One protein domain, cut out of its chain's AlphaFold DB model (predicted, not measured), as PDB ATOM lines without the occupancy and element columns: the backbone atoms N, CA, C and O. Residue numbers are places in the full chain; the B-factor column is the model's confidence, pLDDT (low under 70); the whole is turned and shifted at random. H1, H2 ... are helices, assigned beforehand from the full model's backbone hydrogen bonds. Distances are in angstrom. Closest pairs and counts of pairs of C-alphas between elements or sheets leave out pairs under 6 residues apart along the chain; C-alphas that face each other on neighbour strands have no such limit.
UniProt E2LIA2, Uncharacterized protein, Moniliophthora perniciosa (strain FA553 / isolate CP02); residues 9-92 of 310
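AT A GLANCE: This is residues 9 to 92 of the 310 residues of an uncharacterized protein of Moniliophthora perniciosa (strain FA553 / isolate CP02) (UniProt E2LIA2). A pair of shorter helices, H1 and H2, lies side by side, and one long helix, H3, slants across H1 with its later part. A long link between H2 and H3 makes a loop whose residues 57 to 62 stick out beyond the start of H3. The printed part has 84 residues with three named helices, H1, H2 and H3 in chain order, and no named strand: all helix. It is loose, with a radius of gyration of the C-alphas of 14.9 A, and spans 53 by 26 by 25 A.

IN THESE COORDINATES: H1, residues 9 to 23, begins at C-alpha 9 (19.697, 42.957, -15.189) and is 20.9 A long. H2, residues 40 to 47, measures 10.4 A. H3, residues 65 to 90, measures 37.5 A and ends at C-alpha 90 (25.511, 49.234, -9.090).

HOW THE PARTS SIT: H1 touches H2 at a shallow tilt of 24 degrees, the same way; the closest C-alphas, of Ile 15 and Ile 44, are 6.4 A apart. H1 touches H3, through residues 79 to 87 of H3 alone, at a steep tilt of 55 degrees, opposite ways; the closest C-alphas, of Ala 14 and Cys 83, are 5.5 A apart. H2 and H3 are apart. In H1, H2 and H3 every O i to N i+4 pair is within hydrogen-bond range.

THE WHOLE: The C-alphas farthest apart, of His 59 and Trp 92, are 53.7 A apart. The printed part has no cut, both links are long, and no printed residue is under pLDDT 70.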
ATOM      1  N   LEU A   9      19.988  41.548 -14.941       88.81
ATOM      2  CA  LEU A   9      19.697  42.957 -15.189       88.81
ATOM      3  C   LEU A   9      20.881  43.675 -15.849       88.81
ATOM      4  O   LEU A   9      20.693  44.324 -16.881       88.81
ATOM      5  N   THR A  10      22.098  43.484 -15.332       91.44
ATOM      6  CA  THR A  10      23.328  44.032 -15.921       91.44
ATOM      7  C   THR A  10      23.499  43.569 -17.367       91.44
ATOM      8  O   THR A  10      23.689  44.399 -18.254       91.44
ATOM      9  N   LEU A  11      23.358  42.267 -17.633       93.25
ATOM     10  CA  LEU A  11      23.466  41.712 -18.986       93.25
ATOM     11  C   LEU A  11      22.392  42.274 -19.930       93.25
ATOM     12  O   LEU A  11      22.702  42.660 -21.058       93.25
ATOM     13  N   SER A  12      21.142  42.376 -19.464       93.25
ATOM     14  CA  SER A  12      20.030  42.927 -20.251       93.25
ATOM     15  C   SER A  12      20.209  44.415 -20.576       93.25
ATOM     16  O   SER A  12      19.908  44.866 -21.681       93.25
ATOM     17  N   THR A  13      20.765  45.183 -19.638       93.50
ATOM     18  CA  THR A  13      21.032  46.611 -19.823       93.50
ATOM     19  C   THR A  13      22.225  46.811 -20.748       93.50
ATOM     20  O   THR A  13      22.157  47.634 -21.660       93.50
ATOM     21  N   ALA A  14      23.287  46.018 -20.580       94.75
ATOM     22  CA  ALA A  14      24.469  46.073 -21.432       94.75
ATOM     23  C   ALA A  14      24.128  45.766 -22.895       94.75
ATOM     24  O   ALA A  14      24.547  46.506 -23.785       94.75
ATOM     25  N   ILE A  15      23.334  44.718 -23.159       95.38
ATOM     26  CA  ILE A  15      22.984  44.346 -24.538       95.38
ATOM     27  C   ILE A  15      22.054  45.372 -25.187       95.38
ATOM     28  O   ILE A  15      22.178  45.658 -26.379       95.38
ATOM     29  N   LYS A  16      21.174  45.999 -24.398       94.25
ATOM     30  CA  LYS A  16      20.348  47.114 -24.859       94.25
ATOM     31  C   LYS A  16      21.203  48.325 -25.239       94.25
ATOM     32  O   LYS A  16      21.101  48.797 -26.363       94.25
ATOM     33  N   GLN A  17      22.109  48.764 -24.361       93.62
ATOM     34  CA  GLN A  17      23.029  49.874 -24.647       93.62
ATOM     35  C   GLN A  17      23.949  49.590 -25.841       93.62
ATOM     36  O   GLN A  17      24.286  50.500 -26.598       93.62
ATOM     37  N   TYR A  18      24.384  48.337 -26.000       93.31
ATOM     38  CA  TYR A  18      25.153  47.901 -27.163       93.31
ATOM     39  C   TYR A  18      24.324  48.055 -28.442       93.31
ATOM     40  O   TYR A  18      24.756  48.723 -29.375       93.31
ATOM     41  N   SER A  19      23.102  47.519 -28.453       92.12
ATOM     42  CA  SER A  19      22.194  47.574 -29.605       92.12
ATOM     43  C   SER A  19      21.802  49.008 -29.975       92.12
ATOM     44  O   SER A  19      21.790  49.371 -31.151       92.12
ATOM     45  N   ASP A  20      21.518  49.842 -28.975       91.00
ATOM     46  CA  ASP A  20      21.136  51.243 -29.157       91.00
ATOM     47  C   ASP A  20      22.294  52.078 -29.726       91.00
ATOM     48  O   ASP A  20      22.065  52.952 -30.564       91.00
ATOM     49  N   ALA A  21      23.546  51.763 -29.367       89.31
ATOM     50  CA  ALA A  21      24.715  52.413 -29.958       89.31
ATOM     51  C   ALA A  21      24.780  52.192 -31.479       89.31
ATOM     52  O   ALA A  21      25.016  53.147 -32.215       89.31
ATOM     53  N   PHE A  22      24.484  50.985 -31.970       86.62
ATOM     54  CA  PHE A  22      24.427  50.725 -33.416       86.62
ATOM     55  C   PHE A  22      23.207  51.354 -34.088       86.62
ATOM     56  O   PHE A  22      23.317  51.835 -35.211       86.62
ATOM     57  N   ARG A  23      22.059  51.421 -33.402       85.31
ATOM     58  CA  ARG A  23      20.856  52.109 -33.910       85.31
ATOM     59  C   ARG A  23      21.027  53.619 -34.037       85.31
ATOM     60  O   ARG A  23      20.324  54.235 -34.831       85.31
ATOM     61  N   SER A  24      21.945  54.210 -33.276       85.19
ATOM     62  CA  SER A  24      22.259  55.638 -33.368       85.19
ATOM     63  C   SER A  24      23.098  56.008 -34.598       85.19
ATOM     64  O   SER A  24      23.155  57.180 -34.970       85.19
ATOM     65  N   ILE A  25      23.738  55.024 -35.242       83.62
ATOM     66  CA  ILE A  25      24.596  55.238 -36.406       83.62
ATOM     67  C   ILE A  25      23.739  55.152 -37.681       83.62
ATOM     68  O   ILE A  25      22.985  54.192 -37.845       83.62
ATOM     69  N   PRO A  26      23.849  56.112 -38.620       78.81
ATOM     70  CA  PRO A  26      23.142  56.039 -39.894       78.81
ATOM     71  C   PRO A  26      23.608  54.838 -40.728       78.81
ATOM     72  O   PRO A  26      24.799  54.699 -41.005       78.81
ATOM     73  N   GLY A  27      22.677  53.996 -41.179       80.69
ATOM     74  CA  GLY A  27      22.980  52.876 -42.070       80.69
ATOM     75  C   GLY A  27      21.980  51.724 -41.972       80.69
ATOM     76  O   GLY A  27      21.061  51.762 -41.150       80.69
ATOM     77  N   PRO A  28      22.129  50.692 -42.823       82.00
ATOM     78  CA  PRO A  28      21.341  49.475 -42.709       82.00
ATOM     79  C   PRO A  28      21.697  48.746 -41.410       82.00
ATOM     80  O   PRO A  28      22.860  48.437 -41.146       82.00
ATOM     81  N   LEU A  29      20.679  48.466 -40.603       84.56
ATOM     82  CA  LEU A  29      20.827  47.719 -39.362       84.56
ATOM     83  C   LEU A  29      21.066  46.232 -39.658       84.56
ATOM     84  O   LEU A  29      20.309  45.647 -40.440       84.56
ATOM     85  N   PRO A  30      22.062  45.596 -39.014       87.88
ATOM     86  CA  PRO A  30      22.205  44.147 -39.033       87.88
ATOM     87  C   PRO A  30      20.893  43.447 -38.635       87.88
ATOM     88  O   PRO A  30      20.249  43.873 -37.669       87.88
ATOM     89  N   PRO A  31      20.491  42.359 -39.319       88.31
ATOM     90  CA  PRO A  31      19.241  41.647 -39.028       88.31
ATOM     91  C   PRO A  31      19.205  41.062 -37.608       88.31
ATOM     92  O   PRO A  31      18.139  40.875 -37.022       88.31
ATOM     93  N   GLN A  32      20.371  40.816 -37.013       91.38
ATOM     94  CA  GLN A  32      20.489  40.360 -35.633       91.38
ATOM     95  C   GLN A  32      19.948  41.402 -34.635       91.38
ATOM     96  O   GLN A  32      19.404  41.036 -33.602       91.38
ATOM     97  N   LEU A  33      20.002  42.701 -34.957       88.62
ATOM     98  CA  LEU A  33      19.478  43.772 -34.093       88.62
ATOM     99  C   LEU A  33      17.958  43.983 -34.204       88.62
ATOM    100  O   LEU A  33      17.387  44.760 -33.427       88.62
ATOM    101  N   THR A  34      17.308  43.344 -35.180       87.62
ATOM    102  CA  THR A  34      15.857  43.423 -35.419       87.62
ATOM    103  C   THR A  34      15.129  42.120 -35.090       87.62
ATOM    104  O   THR A  34      13.900  42.102 -35.032       87.62
ATOM    105  N   THR A  35      15.871  41.042 -34.835       91.25
ATOM    106  CA  THR A  35      15.328  39.725 -34.488       91.25
ATOM    107  C   THR A  35      14.962  39.651 -33.003       91.25
ATOM    108  O   THR A  35      15.606  40.264 -32.154       91.25
ATOM    109  N   THR A  36      13.914  38.889 -32.676       90.12
ATOM    110  CA  THR A  36      13.572  38.542 -31.287       90.12
ATOM    111  C   THR A  36      14.129  37.161 -30.963       90.12
ATOM    112  O   THR A  36      13.926  36.223 -31.729       90.12
ATOM    113  N   TYR A  37      14.817  37.039 -29.831       93.38
ATOM    114  CA  TYR A  37      15.465  35.804 -29.388       93.38
ATOM    115  C   TYR A  37      14.709  35.172 -28.219       93.38
ATOM    116  O   TYR A  37      14.071  35.887 -27.444       93.38
ATOM    117  N   ALA A  38      14.788  33.845 -28.077       92.31
ATOM    118  CA  ALA A  38      14.054  33.123 -27.037       92.31
ATOM    119  C   ALA A  38      14.684  33.306 -25.649       92.31
ATOM    120  O   ALA A  38      13.980  33.279 -24.638       92.31
ATOM    121  N   SER A  39      15.999  33.528 -25.589       94.12
ATOM    122  CA  SER A  39      16.714  33.777 -24.337       94.12
ATOM    123  C   SER A  39      17.673  34.966 -24.413       94.12
ATOM    124  O   SER A  39      18.122  35.384 -25.483       94.12
ATOM    125  N   LEU A  40      18.032  35.504 -23.242       92.62
ATOM    126  CA  LEU A  40      19.043  36.557 -23.129       92.62
ATOM    127  C   LEU A  40      20.421  36.078 -23.606       92.62
ATOM    128  O   LEU A  40      21.156  36.850 -24.213       92.62
ATOM    129  N   ALA A  41      20.762  34.813 -23.354       91.81
ATOM    130  CA  ALA A  41      22.030  34.235 -23.789       91.81
ATOM    131  C   ALA A  41      22.119  34.172 -25.321       91.81
ATOM    132  O   ALA A  41      23.118  34.610 -25.887       91.81
ATOM    133  N   GLU A  42      21.059  33.704 -25.985       93.31
ATOM    134  CA  GLU A  42      20.967  33.697 -27.452       93.31
ATOM    135  C   GLU A  42      21.031  35.106 -28.030       93.31
ATOM    136  O   GLU A  42      21.761  35.335 -28.990       93.31
ATOM    137  N   ASN A  43      20.319  36.056 -27.418       94.75
ATOM    138  CA  ASN A  43      20.360  37.452 -27.833       94.75
ATOM    139  C   ASN A  43      21.796  37.995 -27.803       94.75
ATOM    140  O   ASN A  43      22.296  38.495 -28.803       94.75
ATOM    141  N   ILE A  44      22.496  37.828 -26.676       94.56
ATOM    142  CA  ILE A  44      23.880  38.292 -26.530       94.56
ATOM    143  C   ILE A  44      24.794  37.604 -27.551       94.56
ATOM    144  O   ILE A  44      25.561  38.286 -28.224       94.56
ATOM    145  N   ALA A  45      24.695  36.281 -27.698       92.81
ATOM    146  CA  ALA A  45      25.533  35.521 -28.621       92.81
ATOM    147  C   ALA A  45      25.315  35.911 -30.092       92.81
ATOM    148  O   ALA A  45      26.261  35.884 -30.874       92.81
ATOM    149  N   ALA A  46      24.088  36.274 -30.470       92.31
ATOM    150  CA  ALA A  46      23.758  36.661 -31.835       92.31
ATOM    151  C   ALA A  46      24.061  38.138 -32.138       92.31
ATOM    152  O   ALA A  46      24.395  38.473 -33.274       92.31
ATOM    153  N   VAL A  47      23.930  39.023 -31.148       94.00
ATOM    154  CA  VAL A  47      24.085  40.473 -31.325       94.00
ATOM    155  C   VAL A  47      25.532  40.935 -31.146       94.00
ATOM    156  O   VAL A  47      25.993  41.803 -31.892       94.00
ATOM    157  N   VAL A  48      26.274  40.390 -30.180       93.94
ATOM    158  CA  VAL A  48      27.669  40.801 -29.955       93.94
ATOM    159  C   VAL A  48      28.534  40.307 -31.113       93.94
ATOM    160  O   VAL A  48      28.560  39.120 -31.425       93.94
ATOM    161  N   GLY A  49      29.237  41.228 -31.776       91.44
ATOM    162  CA  GLY A  49      30.022  40.910 -32.969       91.44
ATOM    163  C   GLY A  49      29.212  40.751 -34.261       91.44
ATOM    164  O   GLY A  49      29.793  40.381 -35.278       91.44
ATOM    165  N   CYS A  50      27.904  41.056 -34.278       90.81
ATOM    166  CA  CYS A  50      27.071  40.925 -35.490       90.81
ATOM    167  C   CYS A  50      27.520  41.811 -36.668       90.81
ATOM    168  O   CYS A  50      27.119  41.583 -37.807       90.81
ATOM    169  N   THR A  51      28.360  42.812 -36.405       88.25
ATOM    170  CA  THR A  51      28.954  43.708 -37.404       88.25
ATOM    171  C   THR A  51      30.317  43.241 -37.915       88.25
ATOM    172  O   THR A  51      30.851  43.832 -38.854       88.25
ATOM    173  N   VAL A  52      30.902  42.199 -37.318       90.81
ATOM    174  CA  VAL A  52      32.220  41.682 -37.697       90.81
ATOM    175  C   VAL A  52      32.075  40.734 -38.884       90.81
ATOM    176  O   VAL A  52      31.472  39.668 -38.779       90.81
ATOM    177  N   ASN A  53      32.671  41.103 -40.017       89.50
ATOM    178  CA  ASN A  53      32.625  40.314 -41.246       89.50
ATOM    179  C   ASN A  53      33.962  39.619 -41.522       89.50
ATOM    180  O   ASN A  53      35.038  40.177 -41.296       89.50
ATOM    181  N   LEU A  54      33.900  38.392 -42.045       91.44
ATOM    182  CA  LEU A  54      35.083  37.680 -42.518       91.44
ATOM    183  C   LEU A  54      35.463  38.201 -43.907       91.44
ATOM    184  O   LEU A  54      34.809  37.897 -44.905       91.44
ATOM    185  N   HIS A  55      36.530  38.991 -43.962       90.81
ATOM    186  CA  HIS A  55      37.036  39.547 -45.210       90.81
ATOM    187  C   HIS A  55      37.949  38.563 -45.948       90.81
ATOM    188  O   HIS A  55      38.599  37.699 -45.350       90.81
ATOM    189  N   ARG A  56      37.994  38.714 -47.273       91.62
ATOM    190  CA  ARG A  56      38.973  38.054 -48.139       91.62
ATOM    191  C   ARG A  56      40.043  39.057 -48.526       91.62
ATOM    192  O   ARG A  56      39.727  40.206 -48.826       91.62
ATOM    193  N   ASP A  57      41.286  38.602 -48.534       89.25
ATOM    194  CA  ASP A  57      42.394  39.361 -49.092       89.25
ATOM    195  C   ASP A  57      42.128  39.622 -50.591       89.25
ATOM    196  O   ASP A  57      41.942  38.660 -51.343       89.25
ATOM    197  N   PRO A  58      42.097  40.890 -51.044       88.62
ATOM    198  CA  PRO A  58      41.842  41.234 -52.440       88.62
ATOM    199  C   PRO A  58      42.871  40.662 -53.421       88.62
ATOM    200  O   PRO A  58      42.553  40.489 -54.594       88.62
ATOM    201  N   HIS A  59      44.102  40.407 -52.967       87.75
ATOM    202  CA  HIS A  59      45.192  39.975 -53.836       87.75
ATOM    203  C   HIS A  59      45.310  38.451 -53.913       87.75
ATOM    204  O   HIS A  59      45.532  37.900 -54.988       87.75
ATOM    205  N   THR A  60      45.137  37.761 -52.785       90.44
ATOM    206  CA  THR A  60      45.314  36.300 -52.697       90.44
ATOM    207  C   THR A  60      43.996  35.526 -52.670       90.44
ATOM    208  O   THR A  60      43.986  34.312 -52.862       90.44
ATOM    209  N   GLY A  61      42.871  36.197 -52.401       90.00
ATOM    210  CA  GLY A  61      41.566  35.567 -52.187       90.00
ATOM    211  C   GLY A  61      41.445  34.801 -50.863       90.00
ATOM    212  O   GLY A  61      40.374  34.255 -50.580       90.00
ATOM    213  N   ALA A  62      42.506  34.759 -50.047       89.25
ATOM    214  CA  ALA A  62      42.536  34.035 -48.783       89.25
ATOM    215  C   ALA A  62      41.622  34.685 -47.734       89.25
ATOM    216  O   ALA A  62      41.496  35.908 -47.657       89.25
ATOM    217  N   LEU A  63      40.984  33.863 -46.899       91.94
ATOM    218  CA  LEU A  63      40.148  34.338 -45.797       91.94
ATOM    219  C   LEU A  63      41.021  34.874 -44.660       91.94
ATOM    220  O   LEU A  63      41.901  34.180 -44.149       91.94
ATOM    221  N   GLN A  64      40.739  36.093 -44.209       91.56
ATOM    222  CA  GLN A  64      41.499  36.758 -43.152       91.56
ATOM    223  C   GLN A  64      40.988  36.363 -41.759       91.56
ATOM    224  O   GLN A  64      40.526  37.198 -40.981       91.56
ATOM    225  N   HIS A  65      41.082  35.072 -41.425       92.31
ATOM    226  CA  HIS A  65      40.593  34.536 -40.149       92.31
ATOM    227  C   HIS A  65      41.217  35.227 -38.934       92.31
ATOM    228  O   HIS A  65      40.508  35.538 -37.983       92.31
ATOM    229  N   ALA A  66      42.517  35.528 -38.971       91.00
ATOM    230  CA  ALA A  66      43.185  36.217 -37.867       91.00
ATOM    231  C   ALA A  66      42.583  37.611 -37.604       91.00
ATOM    232  O   ALA A  66      42.349  37.979 -36.455       91.00
ATOM    233  N   MET A  67      42.279  38.378 -38.659       89.56
ATOM    234  CA  MET A  67      41.659  39.702 -38.512       89.56
ATOM    235  C   MET A  67      40.221  39.593 -38.008       89.56
ATOM    236  O   MET A  67      39.833  40.360 -37.128       89.56
ATOM    237  N   TYR A  68      39.470  38.607 -38.504       93.31
ATOM    238  CA  TYR A  68      38.121  38.309 -38.029       93.31
ATOM    239  C   TYR A  68      38.101  37.974 -36.532       93.31
ATOM    240  O   TYR A  68      37.384  38.621 -35.773       93.31
ATOM    241  N   TRP A  69      38.935  37.030 -36.081       93.44
ATOM    242  CA  TRP A  69      38.999  36.635 -34.671       93.44
ATOM    243  C   TRP A  69      39.450  37.780 -33.765       93.44
ATOM    244  O   TRP A  69      38.886  37.966 -32.689       93.44
ATOM    245  N   ASN A  70      40.408  38.593 -34.216       93.38
ATOM    246  CA  ASN A  70      40.845  39.771 -33.472       93.38
ATOM    247  C   ASN A  70      39.735  40.826 -33.350       93.38
ATOM    248  O   ASN A  70      39.574  41.420 -32.286       93.38
ATOM    249  N   ALA A  71      38.966  41.070 -34.414       92.75
ATOM    250  CA  ALA A  71      37.835  41.994 -34.380       92.75
ATOM    251  C   ALA A  71      36.705  41.473 -33.480       92.75
ATOM    252  O   ALA A  71      36.231  42.201 -32.613       92.75
ATOM    253  N   LEU A  72      36.351  40.193 -33.611       94.44
ATOM    254  CA  LEU A  72      35.334  39.554 -32.779       94.44
ATOM    255  C   LEU A  72      35.721  39.586 -31.295       94.44
ATOM    256  O   LEU A  72      34.899  39.932 -30.448       94.44
ATOM    257  N   LYS A  73      36.987  39.290 -30.971       94.06
ATOM    258  CA  LYS A  73      37.506  39.377 -29.601       94.06
ATOM    259  C   LYS A  73      37.359  40.789 -29.030       94.06
ATOM    260  O   LYS A  73      36.897  40.920 -27.901       94.06
ATOM    261  N   ARG A  74      37.689  41.832 -29.803       93.62
ATOM    262  CA  ARG A  74      37.518  43.229 -29.362       93.62
ATOM    263  C   ARG A  74      36.060  43.587 -29.091       93.62
ATOM    264  O   ARG A  74      35.793  44.238 -28.086       93.62
ATOM    265  N   ASP A  75      35.126  43.156 -29.937       93.38
ATOM    266  CA  ASP A  75      33.696  43.422 -29.722       93.38
ATOM    267  C   ASP A  75      33.193  42.760 -28.432       93.38
ATOM    268  O   ASP A  75      32.500  43.394 -27.628       93.38
ATOM    269  N   TRP A  76      33.615  41.520 -28.174       94.88
ATOM    270  CA  TRP A  76      33.327  40.835 -26.913       94.88
ATOM    271  C   TRP A  76      33.960  41.528 -25.707       94.88
ATOM    272  O   TRP A  76      33.290  41.723 -24.694       94.88
ATOM    273  N   GLU A  77      35.222  41.946 -25.799       94.19
ATOM    274  CA  GLU A  77      35.890  42.716 -24.744       94.19
ATOM    275  C   GLU A  77      35.169  44.042 -24.468       94.19
ATOM    276  O   GLU A  77      34.964  44.396 -23.305       94.19
ATOM    277  N   GLY A  78      34.705  44.734 -25.512       94.06
ATOM    278  CA  GLY A  78      33.906  45.953 -25.403       94.06
ATOM    279  C   GLY A  78      32.556  45.721 -24.719       94.06
ATOM    280  O   GLY A  78      32.167  46.489 -23.837       94.06
ATOM    281  N   PHE A  79      31.855  44.636 -25.056       94.62
ATOM    282  CA  PHE A  79      30.619  44.247 -24.372       94.62
ATOM    283  C   PHE A  79      30.857  43.929 -22.886       94.62
ATOM    284  O   PHE A  79      30.126  44.408 -22.015       94.62
ATOM    285  N   ILE A  80      31.921  43.183 -22.571       93.62
ATOM    286  CA  ILE A  80      32.312  42.866 -21.190       93.62
ATOM    287  C   ILE A  80      32.670  44.142 -20.420       93.62
ATOM    288  O   ILE A  80      32.301  44.277 -19.253       93.62
ATOM    289  N   ALA A  81      33.367  45.088 -21.053       93.06
ATOM    290  CA  ALA A  81      33.708  46.369 -20.443       93.06
ATOM    291  C   ALA A  81      32.451  47.162 -20.047       93.06
ATOM    292  O   ALA A  81      32.383  47.648 -18.918       93.06
ATOM    293  N   ARG A  82      31.424  47.196 -20.908       93.81
ATOM    294  CA  ARG A  82      30.117  47.804 -20.582       93.81
ATOM    295  C   ARG A  82      29.430  47.101 -19.416       93.81
ATOM    296  O   ARG A  82      28.945  47.762 -18.502       93.81
ATOM    297  N   CYS A  83      29.436  45.767 -19.399       93.50
ATOM    298  CA  CYS A  83      28.893  45.004 -18.272       93.50
ATOM    299  C   CYS A  83      29.591  45.383 -16.957       93.50
ATOM    300  O   CYS A  83      28.923  45.629 -15.957       93.50
ATOM    301  N   ARG A  84      30.929  45.485 -16.965       91.56
ATOM    302  CA  ARG A  84      31.732  45.904 -15.801       91.56
ATOM    303  C   ARG A  84      31.434  47.333 -15.359       91.56
ATOM    304  O   ARG A  84      31.479  47.610 -14.165       91.56
ATOM    305  N   GLU A  85      31.165  48.238 -16.291       91.62
ATOM    306  CA  GLU A  85      30.816  49.624 -15.982       91.62
ATOM    307  C   GLU A  85      29.458  49.739 -15.288       91.62
ATOM    308  O   GLU A  85      29.364  50.373 -14.236       91.62
ATOM    309  N   ILE A  86      28.441  49.053 -15.816       90.69
ATOM    310  CA  ILE A  86      27.115  48.977 -15.192       90.69
ATOM    311  C   ILE A  86      27.231  48.378 -13.786       90.69
ATOM    312  O   ILE A  86      26.749  48.978 -12.827       90.69
ATOM    313  N   GLU A  87      27.946  47.259 -13.645       87.69
ATOM    314  CA  GLU A  87      28.254  46.628 -12.354       87.69
ATOM    315  C   GLU A  87      28.901  47.602 -11.369       87.69
ATOM    316  O   GLU A  87      28.460  47.720 -10.230       87.69
ATOM    317  N   ARG A  88      29.938  48.326 -11.803       86.69
ATOM    318  CA  ARG A  88      30.663  49.275 -10.952       86.69
ATOM    319  C   ARG A  88      29.734  50.350 -10.403       86.69
ATOM    320  O   ARG A  88      29.844  50.693  -9.233       86.69
ATOM    321  N   SER A  89      28.810  50.847 -11.226       84.81
ATOM    322  CA  SER A  89      27.808  51.823 -10.787       84.81
ATOM    323  C   SER A  89      26.769  51.231  -9.825       84.81
ATOM    324  O   SER A  89      26.237  51.948  -8.983       84.81
ATOM    325  N   ALA A  90      26.487  49.928  -9.927       83.56
ATOM    326  CA  ALA A  90      25.511  49.234  -9.090       83.56
ATOM    327  C   ALA A  90      26.063  48.816  -7.716       83.56
ATOM    328  O   ALA A  90      25.274  48.649  -6.791       83.56
ATOM    329  N   ARG A  91      27.394  48.694  -7.578       82.31
ATOM    330  CA  ARG A  91      28.109  48.305  -6.345       82.31
ATOM    331  C   ARG A  91      28.175  49.384  -5.265       82.31
ATOM    332  O   ARG A  91      28.824  49.186  -4.242       82.31
ATOM    333  N   TRP A  92      27.576  50.549  -5.492       85.19
ATOM    334  CA  TRP A  92      27.561  51.580  -4.464       85.19
ATOM    335  C   TRP A  92      26.595  51.170  -3.345       85.19
ATOM    336  O   TRP A  92      25.431  50.881  -3.647       85.19
TER     337      TRP A  92